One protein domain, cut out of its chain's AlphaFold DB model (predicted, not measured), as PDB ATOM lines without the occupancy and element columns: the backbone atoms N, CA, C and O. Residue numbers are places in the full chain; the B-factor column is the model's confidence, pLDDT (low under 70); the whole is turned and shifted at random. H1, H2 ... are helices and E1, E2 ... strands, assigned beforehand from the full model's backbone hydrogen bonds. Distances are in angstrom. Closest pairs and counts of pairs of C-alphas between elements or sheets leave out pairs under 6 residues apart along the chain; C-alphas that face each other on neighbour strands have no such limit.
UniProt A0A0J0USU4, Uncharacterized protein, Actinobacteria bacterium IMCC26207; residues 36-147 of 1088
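This is residues 36 to 147 of the 1088 residues of an uncharacterized protein of Actinobacteria bacterium IMCC26207 (UniProt A0A0J0USU4). One strongly twisted sheet of six strands has two helices, H1 and H2, packed on one of its faces, and E4 and E5 run through the middle of the body. H2 is the longer helix, H1 stands up from the sheet near E5 and E1, and the long links 105 to 118 and 128 to 142 loop out away from the middle. The printed part has 112 residues, with named elements in the order E1, H1, H2, E2, E3, E4, E5, E6; the mixed sheet runs E2, E3, E4, E5, E1, E6, with E5 and E1 parallel and the other neighbours antiparallel. The class is mixed, helices and strands, and the whole is compact, with a radius of gyration of the C-alphas of 13.0 A and spans of 38 by 31 by 23 A.

E1, residues 36 to 39, is parallel to E5, residues 119 to 127, at 45 degrees, with N 37 and O 120 2.8 A apart. H1, residues 40 to 47, is on the sheet at a height over the sheet of 6.9 A, and its line rises 59 degrees; its closest C-alphas to E5 are Phe 42 and Glu 124, 5.1 A apart. H2, residues 53 to 69, is on the same face as H1, in two layers, helices on one face of a sheet. H1 and H2 are close but not clearly touching, the closest C-alphas being Leu 46 and Gln 56, 5.7 A apart, at a steep tilt of 61 degrees, opposite ways. E2, residues 75 to 77, E3, residues 86 to 91, E4, residues 98 to 104, and E5 form a meander, each strand the antiparallel neighbour of the one before. Its three hairpins have N 76 and O 87 at 2.9 A, N 88 and O 100 at 2.9 A, and N 99 and O 126 at 2.8 A. The closest C-alphas of H2 and E3 are Arg 58 and Leu 90, 5.8 A apart. E6, residues 143 to 145, is an edge strand antiparallel to E1, with N 38 and O 144 2.8 A apart; E5 and E6 are only just apart, at 8.3 A. In H2 every O i to N i+4 pair is within hydrogen-bond range; in H1, 3 of 4.

E1 begins at C-alpha 36 (134.962, 160.532, 131.123). H1 measures 11.1 A, H2 24.3 A, E3 15.8 A, E4 20.0 A and E5 24.9 A from first to last C-alpha. E6 ends at C-alpha 145 (140.796, 161.916, 131.156).

The C-alphas farthest apart are those of Gly 94 and Gly 114, 38.7 A. The printed part has no cut. The links E4 to E5 and E5 to E6 are long. The mean pLDDT of the printed part is 83.8; residues 73 to 74, 91 to 96 and 131 to 132 are under 70.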
ATOM      1  N   VAL A  36     134.790 161.916 130.671       93.81
ATOM      2  CA  VAL A  36     134.962 160.532 131.123       93.81
ATOM      3  C   VAL A  36     136.361 160.369 131.696       93.81
ATOM      4  O   VAL A  36     137.365 160.481 130.994       93.81
ATOM      5  N   ARG A  37     136.420 160.094 132.992       94.81
ATOM      6  CA  ARG A  37     137.628 159.718 133.712       94.81
ATOM      7  C   ARG A  37     137.691 158.206 133.801       94.81
ATOM      8  O   ARG A  37     136.711 157.557 134.150       94.81
ATOM      9  N   VAL A  38     138.841 157.635 133.491       95.50
ATOM     10  CA  VAL A  38     139.056 156.194 133.555       95.50
ATOM     11  C   VAL A  38     140.215 155.888 134.490       95.50
ATOM     12  O   VAL A  38     141.238 156.569 134.462       95.50
ATOM     13  N   HIS A  39     140.062 154.883 135.344       95.94
ATOM     14  CA  HIS A  39     141.131 154.475 136.251       95.94
ATOM     15  C   HIS A  39     142.337 153.922 135.470       95.94
ATOM     16  O   HIS A  39     142.149 153.235 134.463       95.94
ATOM     17  N   ALA A  40     143.564 154.176 135.937       93.31
ATOM     18  CA  ALA A  40     144.809 153.791 135.262       93.31
ATOM     19  C   ALA A  40     144.863 152.305 134.875       93.31
ATOM     20  O   ALA A  40     145.175 151.975 133.738       93.31
ATOM     21  N   GLU A  41     144.455 151.410 135.777       92.75
ATOM     22  CA  GLU A  41     144.382 149.964 135.498       92.75
ATOM     23  C   GLU A  41     143.447 149.621 134.326       92.75
ATOM     24  O   GLU A  41     143.768 148.766 133.503       92.75
ATOM     25  N   PHE A  42     142.291 150.288 134.229       94.19
ATOM     26  CA  PHE A  42     141.373 150.087 133.109       94.19
ATOM     27  C   PHE A  42     141.929 150.696 131.823       94.19
ATOM     28  O   PHE A  42     141.769 150.111 130.753       94.19
ATOM     29  N   PHE A  43     142.589 151.853 131.917       92.06
ATOM     30  CA  PHE A  43     143.254 152.469 130.774       92.06
ATOM     31  C   PHE A  43     144.322 151.532 130.204       92.06
ATOM     32  O   PHE A  43     144.310 151.261 129.009       92.06
ATOM     33  N   ASP A  44     145.170 150.954 131.055       91.06
ATOM     34  CA  ASP A  44     146.170 149.967 130.647       91.06
ATOM     35  C   ASP A  44     145.511 148.724 130.021       91.06
ATOM     36  O   ASP A  44     145.912 148.300 128.935       91.06
ATOM     37  N   TRP A  45     144.446 148.193 130.638       93.06
ATOM     38  CA  TRP A  45     143.672 147.068 130.092       93.06
ATOM     39  C   TRP A  45     143.092 147.365 128.703       93.06
ATOM     40  O   TRP A  45     143.086 146.489 127.840       93.06
ATOM     41  N   LEU A  46     142.633 148.595 128.446       88.88
ATOM     42  CA  LEU A  46     142.017 148.988 127.174       88.88
ATOM     43  C   LEU A  46     142.993 148.900 125.986       88.88
ATOM     44  O   LEU A  46     142.554 148.713 124.845       88.88
ATOM     45  N   TYR A  47     144.298 149.031 126.239       86.38
ATOM     46  CA  TYR A  47     145.357 149.014 125.223       86.38
ATOM     47  C   TYR A  47     146.245 147.765 125.259       86.38
ATOM     48  O   TYR A  47     147.136 147.642 124.414       86.38
ATOM     49  N   ASP A  48     146.029 146.835 126.192       86.31
ATOM     50  CA  ASP A  48     146.821 145.610 126.269       86.31
ATOM     51  C   ASP A  48     146.467 144.663 125.099       86.31
ATOM     52  O   ASP A  48     145.339 144.171 125.014       86.31
ATOM     53  N   PRO A  49     147.402 144.360 124.178       83.19
ATOM     54  CA  PRO A  49     147.129 143.497 123.029       83.19
ATOM     55  C   PRO A  49     146.938 142.014 123.393       83.19
ATOM     56  O   PRO A  49     146.635 141.219 122.497       83.19
ATOM     57  N   SER A  50     147.186 141.621 124.647       84.38
ATOM     58  CA  SER A  50     147.020 140.252 125.148       84.38
ATOM     59  C   SER A  50     145.622 139.948 125.697       84.38
ATOM     60  O   SER A  50     145.289 138.776 125.879       84.38
ATOM     61  N   GLU A  51     144.810 140.982 125.908       86.00
ATOM     62  CA  GLU A  51     143.437 140.893 126.403       86.00
ATOM     63  C   GLU A  51     142.425 140.552 125.292       86.00
ATOM     64  O   GLU A  51     142.743 140.515 124.098       86.00
ATOM     65  N   ASP A  52     141.179 140.274 125.689       82.50
ATOM     66  CA  ASP A  52     140.095 139.970 124.752       82.50
ATOM     67  C   ASP A  52     139.702 141.214 123.937       82.50
ATOM     68  O   ASP A  52     139.059 142.152 124.426       82.50
ATOM     69  N   ARG A  53     140.074 141.194 122.655       75.88
ATOM     70  CA  ARG A  53     139.835 142.293 121.715       75.88
ATOM     71  C   ARG A  53     138.354 142.602 121.513       75.88
ATOM     72  O   ARG A  53     138.011 143.770 121.331       75.88
ATOM     73  N   ASP A  54     137.474 141.604 121.567       74.12
ATOM     74  CA  ASP A  54     136.038 141.825 121.387       74.12
ATOM     75  C   ASP A  54     135.439 142.545 122.603       74.12
ATOM     76  O   ASP A  54     134.559 143.400 122.453       74.12
ATOM     77  N   LEU A  55     135.946 142.261 123.809       79.38
ATOM     78  CA  LEU A  55     135.568 142.992 125.021       79.38
ATOM     79  C   LEU A  55     136.091 144.429 125.000       79.38
ATOM     80  O   LEU A  55     135.325 145.344 125.298       79.38
ATOM     81  N   GLN A  56     137.352 144.646 124.617       84.62
ATOM     82  CA  GLN A  56     137.923 145.992 124.491       84.62
ATOM     83  C   GLN A  56     137.162 146.840 123.465       84.62
ATOM     84  O   GLN A  56     136.893 148.015 123.708       84.62
ATOM     85  N   LYS A  57     136.773 146.239 122.338       76.06
ATOM     86  CA  LYS A  57     135.915 146.851 121.319       76.06
ATOM     87  C   LYS A  57     134.569 147.280 121.921       76.06
ATOM     88  O   LYS A  57     134.221 148.452 121.963       76.06
ATOM     89  N   ARG A  58     133.835 146.359 122.544       77.56
ATOM     90  CA  ARG A  58     132.545 146.701 123.178       77.56
ATOM     91  C   ARG A  58     132.684 147.721 124.318       77.56
ATOM     92  O   ARG A  58     131.772 148.522 124.526       77.56
ATOM     93  N   ALA A  59     133.808 147.724 125.036       85.94
ATOM     94  CA  ALA A  59     134.108 148.739 126.040       85.94
ATOM     95  C   ALA A  59     134.282 150.125 125.402       85.94
ATOM     96  O   ALA A  59     133.672 151.070 125.891       85.94
ATOM     97  N   ARG A  60     135.021 150.256 124.291       85.62
ATOM     98  CA  ARG A  60     135.154 151.526 123.549       85.62
ATOM     99  C   ARG A  60     133.812 152.062 123.062       85.62
ATOM    100  O   ARG A  60     133.559 153.254 123.222       85.62
ATOM    101  N   TYR A  61     132.929 151.192 122.571       79.88
ATOM    102  CA  TYR A  61     131.552 151.578 122.249       79.88
ATOM    103  C   TYR A  61     130.833 152.200 123.459       79.88
ATOM    104  O   TYR A  61     130.295 153.301 123.359       79.88
ATOM    105  N   CYS A  62     130.892 151.544 124.625       84.56
ATOM    106  CA  CYS A  62     130.301 152.062 125.864       84.56
ATOM    107  C   CYS A  62     130.937 153.394 126.294       84.56
ATOM    108  O   CYS A  62     130.231 154.320 126.675       84.56
ATOM    109  N   LEU A  63     132.263 153.525 126.205       89.31
ATOM    110  CA  LEU A  63     132.963 154.777 126.501       89.31
ATOM    111  C   LEU A  63     132.520 155.916 125.570       89.31
ATOM    112  O   LEU A  63     132.424 157.061 126.009       89.31
ATOM    113  N   GLY A  64     132.208 155.612 124.307       85.31
ATOM    114  CA  GLY A  64     131.627 156.580 123.380       85.31
ATOM    115  C   GLY A  64     130.223 157.039 123.788       85.31
ATOM    116  O   GLY A  64     129.922 158.231 123.703       85.31
ATOM    117  N   GLU A  65     129.386 156.133 124.300       84.44
ATOM    118  CA  GLU A  65     128.084 156.499 124.882       84.44
ATOM    119  C   GLU A  65     128.259 157.378 126.132       84.44
ATOM    120  O   GLU A  65     127.580 158.398 126.267       84.44
ATOM    121  N   LEU A  66     129.230 157.064 126.998       89.56
ATOM    122  CA  LEU A  66     129.538 157.874 128.183       89.56
ATOM    123  C   LEU A  66     130.014 159.286 127.820       89.56
ATOM    124  O   LEU A  66     129.539 160.248 128.412       89.56
ATOM    125  N   LEU A  67     130.899 159.435 126.827       88.00
ATOM    126  CA  LEU A  67     131.394 160.744 126.368       88.00
ATOM    127  C   LEU A  67     130.295 161.628 125.762       88.00
ATOM    128  O   LEU A  67     130.448 162.849 125.702       88.00
ATOM    129  N   THR A  68     129.216 161.026 125.261       82.94
ATOM    130  CA  THR A  68     128.137 161.739 124.559       82.94
ATOM    131  C   THR A  68     126.940 161.998 125.452       82.94
ATOM    132  O   THR A  68     126.356 163.075 125.388       82.94
ATOM    133  N   THR A  69     126.582 161.044 126.308       79.44
ATOM    134  CA  THR A  69     125.334 161.087 127.081       79.44
ATOM    135  C   THR A  69     125.529 160.970 128.591       79.44
ATOM    136  O   THR A  69     124.558 161.097 129.332       79.44
ATOM    137  N   GLY A  70     126.752 160.719 129.070       84.56
ATOM    138  CA  GLY A  70     127.025 160.496 130.495       84.56
ATOM    139  C   GLY A  70     126.543 159.141 131.015       84.56
ATOM    140  O   GLY A  70     126.660 158.857 132.206       84.56
ATOM    141  N   GLY A  71     126.009 158.288 130.137       84.06
ATOM    142  CA  GLY A  71     125.541 156.953 130.471       84.06
ATOM    143  C   GLY A  71     125.637 155.995 129.289       84.06
ATOM    144  O   GLY A  71     125.871 156.400 128.159       84.06
ATOM    145  N   CYS A  72     125.469 154.703 129.558       78.25
ATOM    146  CA  CYS A  72     125.370 153.692 128.505       78.25
ATOM    147  C   CYS A  72     123.941 153.166 128.385       78.25
ATOM    148  O   CYS A  72     123.192 153.128 129.374       78.25
ATOM    149  N   ALA A  73     123.603 152.655 127.203       66.81
ATOM    150  CA  ALA A  73     122.428 151.815 127.036       66.81
ATOM    151  C   ALA A  73     122.560 150.532 127.883       66.81
ATOM    152  O   ALA A  73     123.659 150.017 128.101       66.81
ATOM    153  N   ARG A  74     121.430 149.983 128.354       67.81
ATOM    154  CA  ARG A  74     121.373 148.704 129.104       67.81
ATOM    155  C   ARG A  74     122.251 148.686 130.358       67.81
ATOM    156  O   ARG A  74     122.932 147.705 130.670       67.81
ATOM    157  N   ARG A  75     122.243 149.805 131.074       79.44
ATOM    158  CA  ARG A  75     122.828 149.914 132.406       79.44
ATOM    159  C   ARG A  75     121.936 149.228 133.442       79.44
ATOM    160  O   ARG A  75     120.715 149.233 133.313       79.44
ATOM    161  N   LYS A  76     122.555 148.644 134.462       77.88
ATOM    162  CA  LYS A  76     121.883 148.142 135.666       77.88
ATOM    163  C   LYS A  76     122.663 148.617 136.882       77.88
ATOM    164  O   LYS A  76     123.895 148.599 136.845       77.88
ATOM    165  N   ASN A  77     121.993 148.973 137.971       79.81
ATOM    166  CA  ASN A  77     122.722 149.248 139.212       79.81
ATOM    167  C   ASN A  77     123.314 147.961 139.801       79.81
ATOM    168  O   ASN A  77     122.795 146.847 139.640       79.81
ATOM    169  N   VAL A  78     124.435 148.118 140.497       81.00
ATOM    170  CA  VAL A  78     125.089 147.040 141.235       81.00
ATOM    171  C   VAL A  78     124.389 146.833 142.585       81.00
ATOM    172  O   VAL A  78     124.034 147.786 143.280       81.00
ATOM    173  N   LYS A  79     124.194 145.564 142.971       77.00
ATOM    174  CA  LYS A  79     123.610 145.150 144.261       77.00
ATOM    175  C   LYS A  79     124.721 144.725 145.242       77.00
ATOM    176  O   LYS A  79     125.846 144.448 144.841       77.00
ATOM    177  N   GLY A  80     124.402 144.627 146.535       77.81
ATOM    178  CA  GLY A  80     125.344 144.130 147.553       77.81
ATOM    179  C   GLY A  80     126.407 145.156 147.966       77.81
ATOM    180  O   GLY A  80     126.105 146.341 148.077       77.81
ATOM    181  N   GLU A  81     127.642 144.709 148.224       77.88
ATOM    182  CA  GLU A  81     128.734 145.578 148.713       77.88
ATOM    183  C   GLU A  81     129.254 146.572 147.661       77.88
ATOM    184  O   GLU A  81     129.930 147.535 148.013       77.88
ATOM    185  N   GLY A  82     128.925 146.364 146.381       76.44
ATOM    186  CA  GLY A  82     129.208 147.297 145.288       76.44
ATOM    187  C   GLY A  82     128.091 148.320 145.029       76.44
ATOM    188  O   GLY A  82     128.107 148.977 143.990       76.44
ATOM    189  N   LYS A  83     127.092 148.438 145.920       81.00
ATOM    190  CA  LYS A  83     125.972 149.384 145.768       81.00
ATOM    191  C   LYS A  83     126.482 150.809 145.528       81.00
ATOM    192  O   LYS A  83     127.370 151.280 146.228       81.00
ATOM    193  N   GLY A  84     125.869 151.496 144.564       80.06
ATOM    194  CA  GLY A  84     126.251 152.846 144.140       80.06
ATOM    195  C   GLY A  84     127.020 152.871 142.818       80.06
ATOM    196  O   GLY A  84     127.058 153.919 142.186       80.06
ATOM    197  N   TRP A  85     127.573 151.738 142.374       88.19
ATOM    198  CA  TRP A  85     128.127 151.583 141.028       88.19
ATOM    199  C   TRP A  85     127.045 151.203 140.012       88.19
ATOM    200  O   TRP A  85     126.046 150.551 140.341       88.19
ATOM    201  N   VAL A  86     127.290 151.556 138.755       89.00
ATOM    202  CA  VAL A  86     126.509 151.152 137.589       89.00
ATOM    203  C   VAL A  86     127.314 150.136 136.784       89.00
ATOM    204  O   VAL A  86     128.534 150.246 136.657       89.00
ATOM    205  N   ARG A  87     126.633 149.129 136.234       88.00
ATOM    206  CA  ARG A  87     127.238 148.139 135.342       88.00
ATOM    207  C   ARG A  87     126.568 148.124 133.973       88.00
ATOM    208  O   ARG A  87     125.342 148.127 133.878       88.00
ATOM    209  N   THR A  88     127.374 148.017 132.925       86.69
ATOM    210  CA  THR A  88     126.920 147.865 131.535       86.69
ATOM    211  C   THR A  88     127.485 146.587 130.945       86.69
ATOM    212  O   THR A  88     128.659 146.274 131.125       86.69
ATOM    213  N   GLN A  89     126.653 145.810 130.262       81.69
ATOM    214  CA  GLN A  89     127.057 144.508 129.742       81.69
ATOM    215  C   GLN A  89     127.993 144.621 128.526       81.69
ATOM    216  O   GLN A  89     127.645 145.252 127.531       81.69
ATOM    217  N   LEU A  90     129.117 143.893 128.560       77.69
ATOM    218  CA  LEU A  90     130.056 143.745 127.438       77.69
ATOM    219  C   LEU A  90     129.956 142.372 126.734       77.69
ATOM    220  O   LEU A  90     130.361 142.241 125.585       77.69
ATOM    221  N   GLY A  91     129.366 141.340 127.352       68.88
ATOM    222  CA  GLY A  91     129.119 140.015 126.737       68.88
ATOM    223  C   GLY A  91     130.119 138.914 127.141       68.88
ATOM    224  O   GLY A  91     130.698 139.009 128.219       68.88
ATOM    225  N   GLY A  92     130.251 137.844 126.336       55.41
ATOM    226  CA  GLY A  92     131.117 136.673 126.586       55.41
ATOM    227  C   GLY A  92     130.655 135.391 125.857       55.41
ATOM    228  O   GLY A  92     129.550 135.343 125.315       55.41
ATOM    229  N   THR A  93     131.487 134.342 125.827       42.34
ATOM    230  CA  THR A  93     131.183 133.070 125.135       42.34
ATOM    231  C   THR A  93     129.991 132.352 125.780       42.34
ATOM    232  O   THR A  93     130.140 131.727 126.825       42.34
ATOM    233  N   GLY A  94     128.814 132.408 125.147       45.91
ATOM    234  CA  GLY A  94     127.588 131.774 125.651       45.91
ATOM    235  C   GLY A  94     126.732 132.637 126.590       45.91
ATOM    236  O   GLY A  94     125.840 132.089 127.235       45.91
ATOM    237  N   GLY A  95     126.972 133.955 126.677       53.97
ATOM    238  CA  GLY A  95     126.117 134.877 127.438       53.97
ATOM    239  C   GLY A  95     126.820 136.106 128.036       53.97
ATOM    240  O   GLY A  95     127.949 136.454 127.694       53.97
ATOM    241  N   SER A  96     126.122 136.795 128.944       60.66
ATOM    242  CA  SER A  96     126.510 138.054 129.609       60.66
ATOM    243  C   SER A  96     127.539 137.867 130.740       60.66
ATOM    244  O   SER A  96     127.212 138.044 131.916       60.66
ATOM    245  N   HIS A  97     128.777 137.492 130.411       76.94
ATOM    246  CA  HIS A  97     129.795 137.172 131.421       76.94
ATOM    247  C   HIS A  97     130.591 138.371 131.940       76.94
ATOM    248  O   HIS A  97     130.981 138.345 133.105       76.94
ATOM    249  N   TYR A  98     130.789 139.416 131.134       85.06
ATOM    250  CA  TYR A  98     131.587 140.590 131.502       85.06
ATOM    251  C   TYR A  98     130.776 141.887 131.503       85.06
ATOM    252  O   TYR A  98     129.909 142.100 130.646       85.06
ATOM    253  N   TYR A  99     131.092 142.767 132.455       88.25
ATOM    254  CA  TYR A  99     130.442 144.058 132.658       88.25
ATOM    255  C   TYR A  99     131.461 145.176 132.867       88.25
ATOM    256  O   TYR A  99     132.399 145.018 133.644       88.25
ATOM    257  N   LEU A 100     131.221 146.323 132.239       91.50
ATOM    258  CA  LEU A 100     131.910 147.582 132.503       91.50
ATOM    259  C   LEU A 100     131.316 148.245 133.746       91.50
ATOM    260  O   LEU A 100     130.099 148.425 133.796       91.50
ATOM    261  N   TRP A 101     132.149 148.617 134.715       93.25
ATOM    262  CA  TRP A 101     131.727 149.278 135.952       93.25
ATOM    263  C   TRP A 101     132.079 150.762 135.935       93.25
ATOM    264  O   TRP A 101     133.235 151.134 135.724       93.25
ATOM    265  N   TRP A 102     131.076 151.605 136.169       94.25
ATOM    266  CA  TRP A 102     131.197 153.058 136.098       94.25
ATOM    267  C   TRP A 102     130.195 153.760 137.026       94.25
ATOM    268  O   TRP A 102     129.242 153.143 137.498       94.25
ATOM    269  N   ALA A 103     130.419 155.037 137.327       92.25
ATOM    270  CA  ALA A 103     129.496 155.864 138.102       92.25
ATOM    271  C   ALA A 103     129.665 157.354 137.740       92.25
ATOM    272  O   ALA A 103     130.802 157.830 137.661       92.25
ATOM    273  N   PRO A 104     128.572 158.104 137.510       90.38
ATOM    274  CA  PRO A 104     128.633 159.547 137.307       90.38
ATOM    275  C   PRO A 104     128.779 160.294 138.641       90.38
ATOM    276  O   PRO A 104     128.482 159.754 139.710       90.38
ATOM    277  N   SER A 105     129.222 161.551 138.587       88.12
ATOM    278  CA  SER A 105     129.299 162.414 139.773       88.12
ATOM    279  C   SER A 105     127.959 162.501 140.514       88.12
ATOM    280  O   SER A 105     126.887 162.506 139.909       88.12
ATOM    281  N   GLY A 106     128.027 162.537 141.847       82.38
ATOM    282  CA  GLY A 106     126.864 162.511 142.738       82.38
ATOM    283  C   GLY A 106     126.347 161.112 143.087       82.38
ATOM    284  O   GLY A 106     125.489 160.992 143.959       82.38
ATOM    285  N   TYR A 107     126.863 160.042 142.467       86.25
ATOM    286  CA  TYR A 107     126.517 158.680 142.880       86.25
ATOM    287  C   TYR A 107     127.259 158.285 144.168       86.25
ATOM    288  O   TYR A 107     128.441 158.607 144.305       86.25
ATOM    289  N   PRO A 108     126.637 157.504 145.081       85.38
ATOM    290  CA  PRO A 108     127.242 157.140 146.366       85.38
ATOM    291  C   PRO A 108     128.612 156.459 146.260       85.38
ATOM    292  O   PRO A 108     129.437 156.608 147.153       85.38
ATOM    293  N   ALA A 109     128.871 155.723 145.173       86.19
ATOM    294  CA  ALA A 109     130.149 155.041 144.958       86.19
ATOM    295  C   ALA A 109     131.331 155.991 144.708       86.19
ATOM    296  O   ALA A 109     132.480 155.600 144.901       86.19
ATOM    297  N   VAL A 110     131.053 157.214 144.258       88.12
ATOM    298  CA  VAL A 110     132.058 158.220 143.889       88.12
ATOM    299  C   VAL A 110     131.877 159.522 144.666       88.12
ATOM    300  O   VAL A 110     132.564 160.507 144.389       88.12
ATOM    301  N   ASP A 111     130.986 159.546 145.657       84.75
ATOM    302  CA  ASP A 111     130.790 160.717 146.503       84.75
ATOM    303  C   ASP A 111     132.059 161.011 147.319       84.75
ATOM    304  O   ASP A 111     132.711 160.116 147.862       84.75
ATOM    305  N   GLY A 112     132.461 162.280 147.348       82.94
ATOM    306  CA  GLY A 112     133.710 162.713 147.976       82.94
ATOM    307  C   GLY A 112     135.002 162.267 147.274       82.94
ATOM    308  O   GLY A 112     136.081 162.562 147.787       82.94
ATOM    309  N   SER A 113     134.933 161.610 146.106       85.50
ATOM    310  CA  SER A 113     136.122 161.182 145.343       85.50
ATOM    311  C   SER A 113     136.866 162.340 144.658       85.50
ATOM    312  O   SER A 113     138.022 162.186 144.275       85.50
ATOM    313  N   GLY A 114     136.228 163.510 144.528       86.12
ATOM    314  CA  GLY A 114     136.752 164.670 143.795       86.12
ATOM    315  C   GLY A 114     136.231 164.801 142.359       86.12
ATOM    316  O   GLY A 114     136.698 165.674 141.639       86.12
ATOM    317  N   LEU A 115     135.277 163.955 141.957       89.44
ATOM    318  CA  LEU A 115     134.616 163.979 140.650       89.44
ATOM    319  C   LEU A 115     133.620 165.155 140.541       89.44
ATOM    320  O   LEU A 115     132.693 165.262 141.348       89.44
ATOM    321  N   GLU A 116     133.780 166.029 139.547       89.06
ATOM    322  CA  GLU A 116     132.945 167.230 139.371       89.06
ATOM    323  C   GLU A 116     131.618 166.934 138.641       89.06
ATOM    324  O   GLU A 116     131.432 165.884 138.026       89.06
ATOM    325  N   THR A 117     130.651 167.856 138.712       84.69
ATOM    326  CA  THR A 117     129.382 167.726 137.977       84.69
ATOM    327  C   THR A 117     129.638 167.656 136.470       84.69
ATOM    328  O   THR A 117     130.367 168.483 135.932       84.69
ATOM    329  N   GLY A 118     129.018 166.691 135.782       85.25
ATOM    330  CA  GLY A 118     129.271 166.441 134.355       85.25
ATOM    331  C   GLY A 118     130.446 165.491 134.082       85.25
ATOM    332  O   GLY A 118     130.798 165.262 132.922       85.25
ATOM    333  N   GLU A 119     131.047 164.912 135.128       92.56
ATOM    334  CA  GLU A 119     132.085 163.893 134.996       92.56
ATOM    335  C   GLU A 119     131.566 162.478 135.324       92.56
ATOM    336  O   GLU A 119     130.697 162.283 136.182       92.56
ATOM    337  N   VAL A 120     132.132 161.476 134.645       94.44
ATOM    338  CA  VAL A 120     131.865 160.046 134.858       94.44
ATOM    339  C   VAL A 120     133.165 159.317 135.150       94.44
ATOM    340  O   VAL A 120     134.129 159.489 134.412       94.44
ATOM    341  N   LEU A 121     133.186 158.464 136.174       96.00
ATOM    342  CA  LEU A 121     134.314 157.582 136.464       96.00
ATOM    343  C   LEU A 121     134.043 156.162 135.959       96.00
ATOM    344  O   LEU A 121     133.061 155.536 136.351       96.00
ATOM    345  N   VAL A 122     134.949 155.625 135.146       96.25
ATOM    346  CA  VAL A 122     134.996 154.214 134.738       96.25
ATOM    347  C   VAL A 122     136.117 153.525 135.496       96.25
ATOM    348  O   VAL A 122     137.270 153.958 135.442       96.25
ATOM    349  N   ARG A 123     135.788 152.443 136.205       94.31
ATOM    350  CA  ARG A 123     136.727 151.827 137.143       94.31
ATOM    351  C   ARG A 123     137.417 150.582 136.606       94.31
ATOM    352  O   ARG A 123     138.640 150.518 136.699       94.31
ATOM    353  N   GLU A 124     136.663 149.601 136.107       92.94
ATOM    354  CA  GLU A 124     137.204 148.345 135.557       92.94
ATOM    355  C   GLU A 124     136.143 147.505 134.813       92.94
ATOM    356  O   GLU A 124     134.947 147.816 134.834       92.94
ATOM    357  N   VAL A 125     136.586 146.418 134.165       90.62
ATOM    358  CA  VAL A 125     135.723 145.353 133.625       90.62
ATOM    359  C   VAL A 125     135.730 144.166 134.584       90.62
ATOM    360  O   VAL A 125     136.792 143.663 134.937       90.62
ATOM    361  N   ARG A 126     134.549 143.677 134.977       88.31
ATOM    362  CA  ARG A 126     134.396 142.540 135.899       88.31
ATOM    363  C   ARG A 126     133.601 141.391 135.308       88.31
ATOM    364  O   ARG A 126     132.696 141.600 134.498       88.31
ATOM    365  N   HIS A 127     133.882 140.183 135.792       86.19
ATOM    366  CA  HIS A 127     133.066 139.006 135.521       86.19
ATOM    367  C   HIS A 127     131.771 139.020 136.358       86.19
ATOM    368  O   HIS A 127     131.714 139.607 137.439       86.19
ATOM    369  N   HIS A 128     130.713 138.362 135.881       78.25
ATOM    370  CA  HIS A 128     129.396 138.338 136.533       78.25
ATOM    371  C   HIS A 128     129.420 137.776 137.969       78.25
ATOM    372  O   HIS A 128     128.623 138.201 138.808       78.25
ATOM    373  N   ASP A 129     130.372 136.887 138.263       77.56
ATOM    374  CA  ASP A 129     130.595 136.307 139.594       77.56
ATOM    375  C   ASP A 129     131.196 137.307 140.600       77.56
ATOM    376  O   ASP A 129     130.976 137.185 141.805       77.56
ATOM    377  N   ASP A 130     131.890 138.341 140.120       76.12
ATOM    378  CA  ASP A 130     132.562 139.344 140.958       76.12
ATOM    379  C   ASP A 130     131.656 140.538 141.295       76.12
ATOM    380  O   ASP A 130     132.081 141.529 141.895       76.12
ATOM    381  N   THR A 131     130.372 140.454 140.932       67.75
ATOM    382  CA  THR A 131     129.453 141.596 141.002       67.75
ATOM    383  C   THR A 131     128.997 141.982 142.406       67.75
ATOM    384  O   THR A 131     128.374 143.025 142.575       67.75
ATOM    385  N   ASN A 132     129.338 141.181 143.417       68.75
ATOM    386  CA  ASN A 132     128.983 141.429 144.816       68.75
ATOM    387  C   ASN A 132     130.146 141.975 145.660       68.75
ATOM    388  O   ASN A 132     129.963 142.156 146.862       68.75
ATOM    389  N   GLN A 133     131.326 142.201 145.073       77.00
ATOM    390  CA  GLN A 133     132.502 142.697 145.794       77.00
ATOM    391  C   GLN A 133     132.535 144.229 145.800       77.00
ATOM    392  O   GLN A 133     132.267 144.856 144.773       77.00
ATOM    393  N   SER A 134     132.913 144.829 146.933       81.06
ATOM    394  CA  SER A 134     133.156 146.274 147.019       81.06
ATOM    395  C   SER A 134     134.227 146.729 146.015       81.06
ATOM    396  O   SER A 134     135.111 145.958 145.624       81.06
ATOM    397  N   LEU A 135     134.127 147.978 145.567       86.38
ATOM    398  CA  LEU A 135     135.038 148.576 144.600       86.38
ATOM    399  C   LEU A 135     135.328 150.019 144.999       86.38
ATOM    400  O   LEU A 135     134.411 150.834 145.095       86.38
ATOM    401  N   ASP A 136     136.605 150.294 145.242       86.94
ATOM    402  CA  ASP A 136     137.109 151.620 145.583       86.94
ATOM    403  C   ASP A 136     137.301 152.463 144.308       86.94
ATOM    404  O   ASP A 136     137.875 151.957 143.333       86.94
ATOM    405  N   PRO A 137     136.843 153.730 144.282       89.44
ATOM    406  CA  PRO A 137     136.985 154.596 143.112       89.44
ATOM    407  C   PRO A 137     138.443 154.991 142.806       89.44
ATOM    408  O   PRO A 137     138.719 155.471 141.705       89.44
ATOM    409  N   GLY A 138     139.388 154.761 143.724       89.12
ATOM    410  CA  GLY A 138     140.753 155.273 143.622       89.12
ATOM    411  C   GLY A 138     140.828 156.772 143.923       89.12
ATOM    412  O   GLY A 138     139.855 157.384 144.371       89.12
ATOM    413  N   SER A 139     141.997 157.372 143.691       88.62
ATOM    414  CA  SER A 139     142.206 158.813 143.869       88.62
ATOM    415  C   SER A 139     142.223 159.557 142.528       88.62
ATOM    416  O   SER A 139     142.544 158.950 141.507       88.62
ATOM    417  N   PRO A 140     141.960 160.880 142.499       90.25
ATOM    418  CA  PRO A 140     142.055 161.675 141.274       90.25
ATOM    419  C   PRO A 140     143.394 161.585 140.531       90.25
ATOM    420  O   PRO A 140     143.424 161.769 139.316       90.25
ATOM    421  N   ASP A 141     144.483 161.284 141.245       90.69
ATOM    422  CA  ASP A 141     145.819 161.104 140.667       90.69
ATOM    423  C   ASP A 141     145.947 159.791 139.864       90.69
ATOM    424  O   ASP A 141     146.840 159.670 139.025       90.69
ATOM    425  N   ASP A 142     145.044 158.829 140.085       91.25
ATOM    426  CA  ASP A 142     145.002 157.521 139.414       91.25
ATOM    427  C   ASP A 142     144.099 157.525 138.168       91.25
ATOM    428  O   ASP A 142     143.856 156.478 137.560       91.25
ATOM    429  N   TRP A 143     143.538 158.680 137.800       94.38
ATOM    430  CA  TRP A 143     142.550 158.791 136.732       94.38
ATOM    431  C   TRP A 143     143.118 159.466 135.486       94.38
ATOM    432  O   TRP A 143     143.752 160.520 135.538       94.38
ATOM    433  N   HIS A 144     142.791 158.901 134.331       92.81
ATOM    434  CA  HIS A 144     143.066 159.479 133.025       92.81
ATOM    435  C   HIS A 144     141.792 160.092 132.453       92.81
ATOM    436  O   HIS A 144     140.736 159.464 132.459       92.81
ATOM    437  N   VAL A 145     141.887 161.316 131.932       92.00
ATOM    438  CA  VAL A 145     140.796 161.916 131.156       92.00
ATOM    439  C   VAL A 145     140.824 161.314 129.757       92.00
ATOM    440  O   VAL A 145     141.806 161.478 129.030       92.00
ATOM    441  N   LEU A 146     139.752 160.614 129.406       89.25
ATOM    442  CA  LEU A 146     139.571 159.991 128.107       89.25
ATOM    443  C   LEU A 146     139.248 161.052 127.051       89.25
ATOM    444  O   LEU A 146     138.427 161.938 127.284       89.25
ATOM    445  N   LYS A 147     139.867 160.949 125.875       84.62
ATOM    446  CA  LYS A 147     139.653 161.860 124.745       84.62
ATOM    447  C   LYS A 147     139.017 161.138 123.562       84.62
ATOM    448  O   LYS A 147     139.155 159.930 123.407       84.62
TER     449      LYS A 147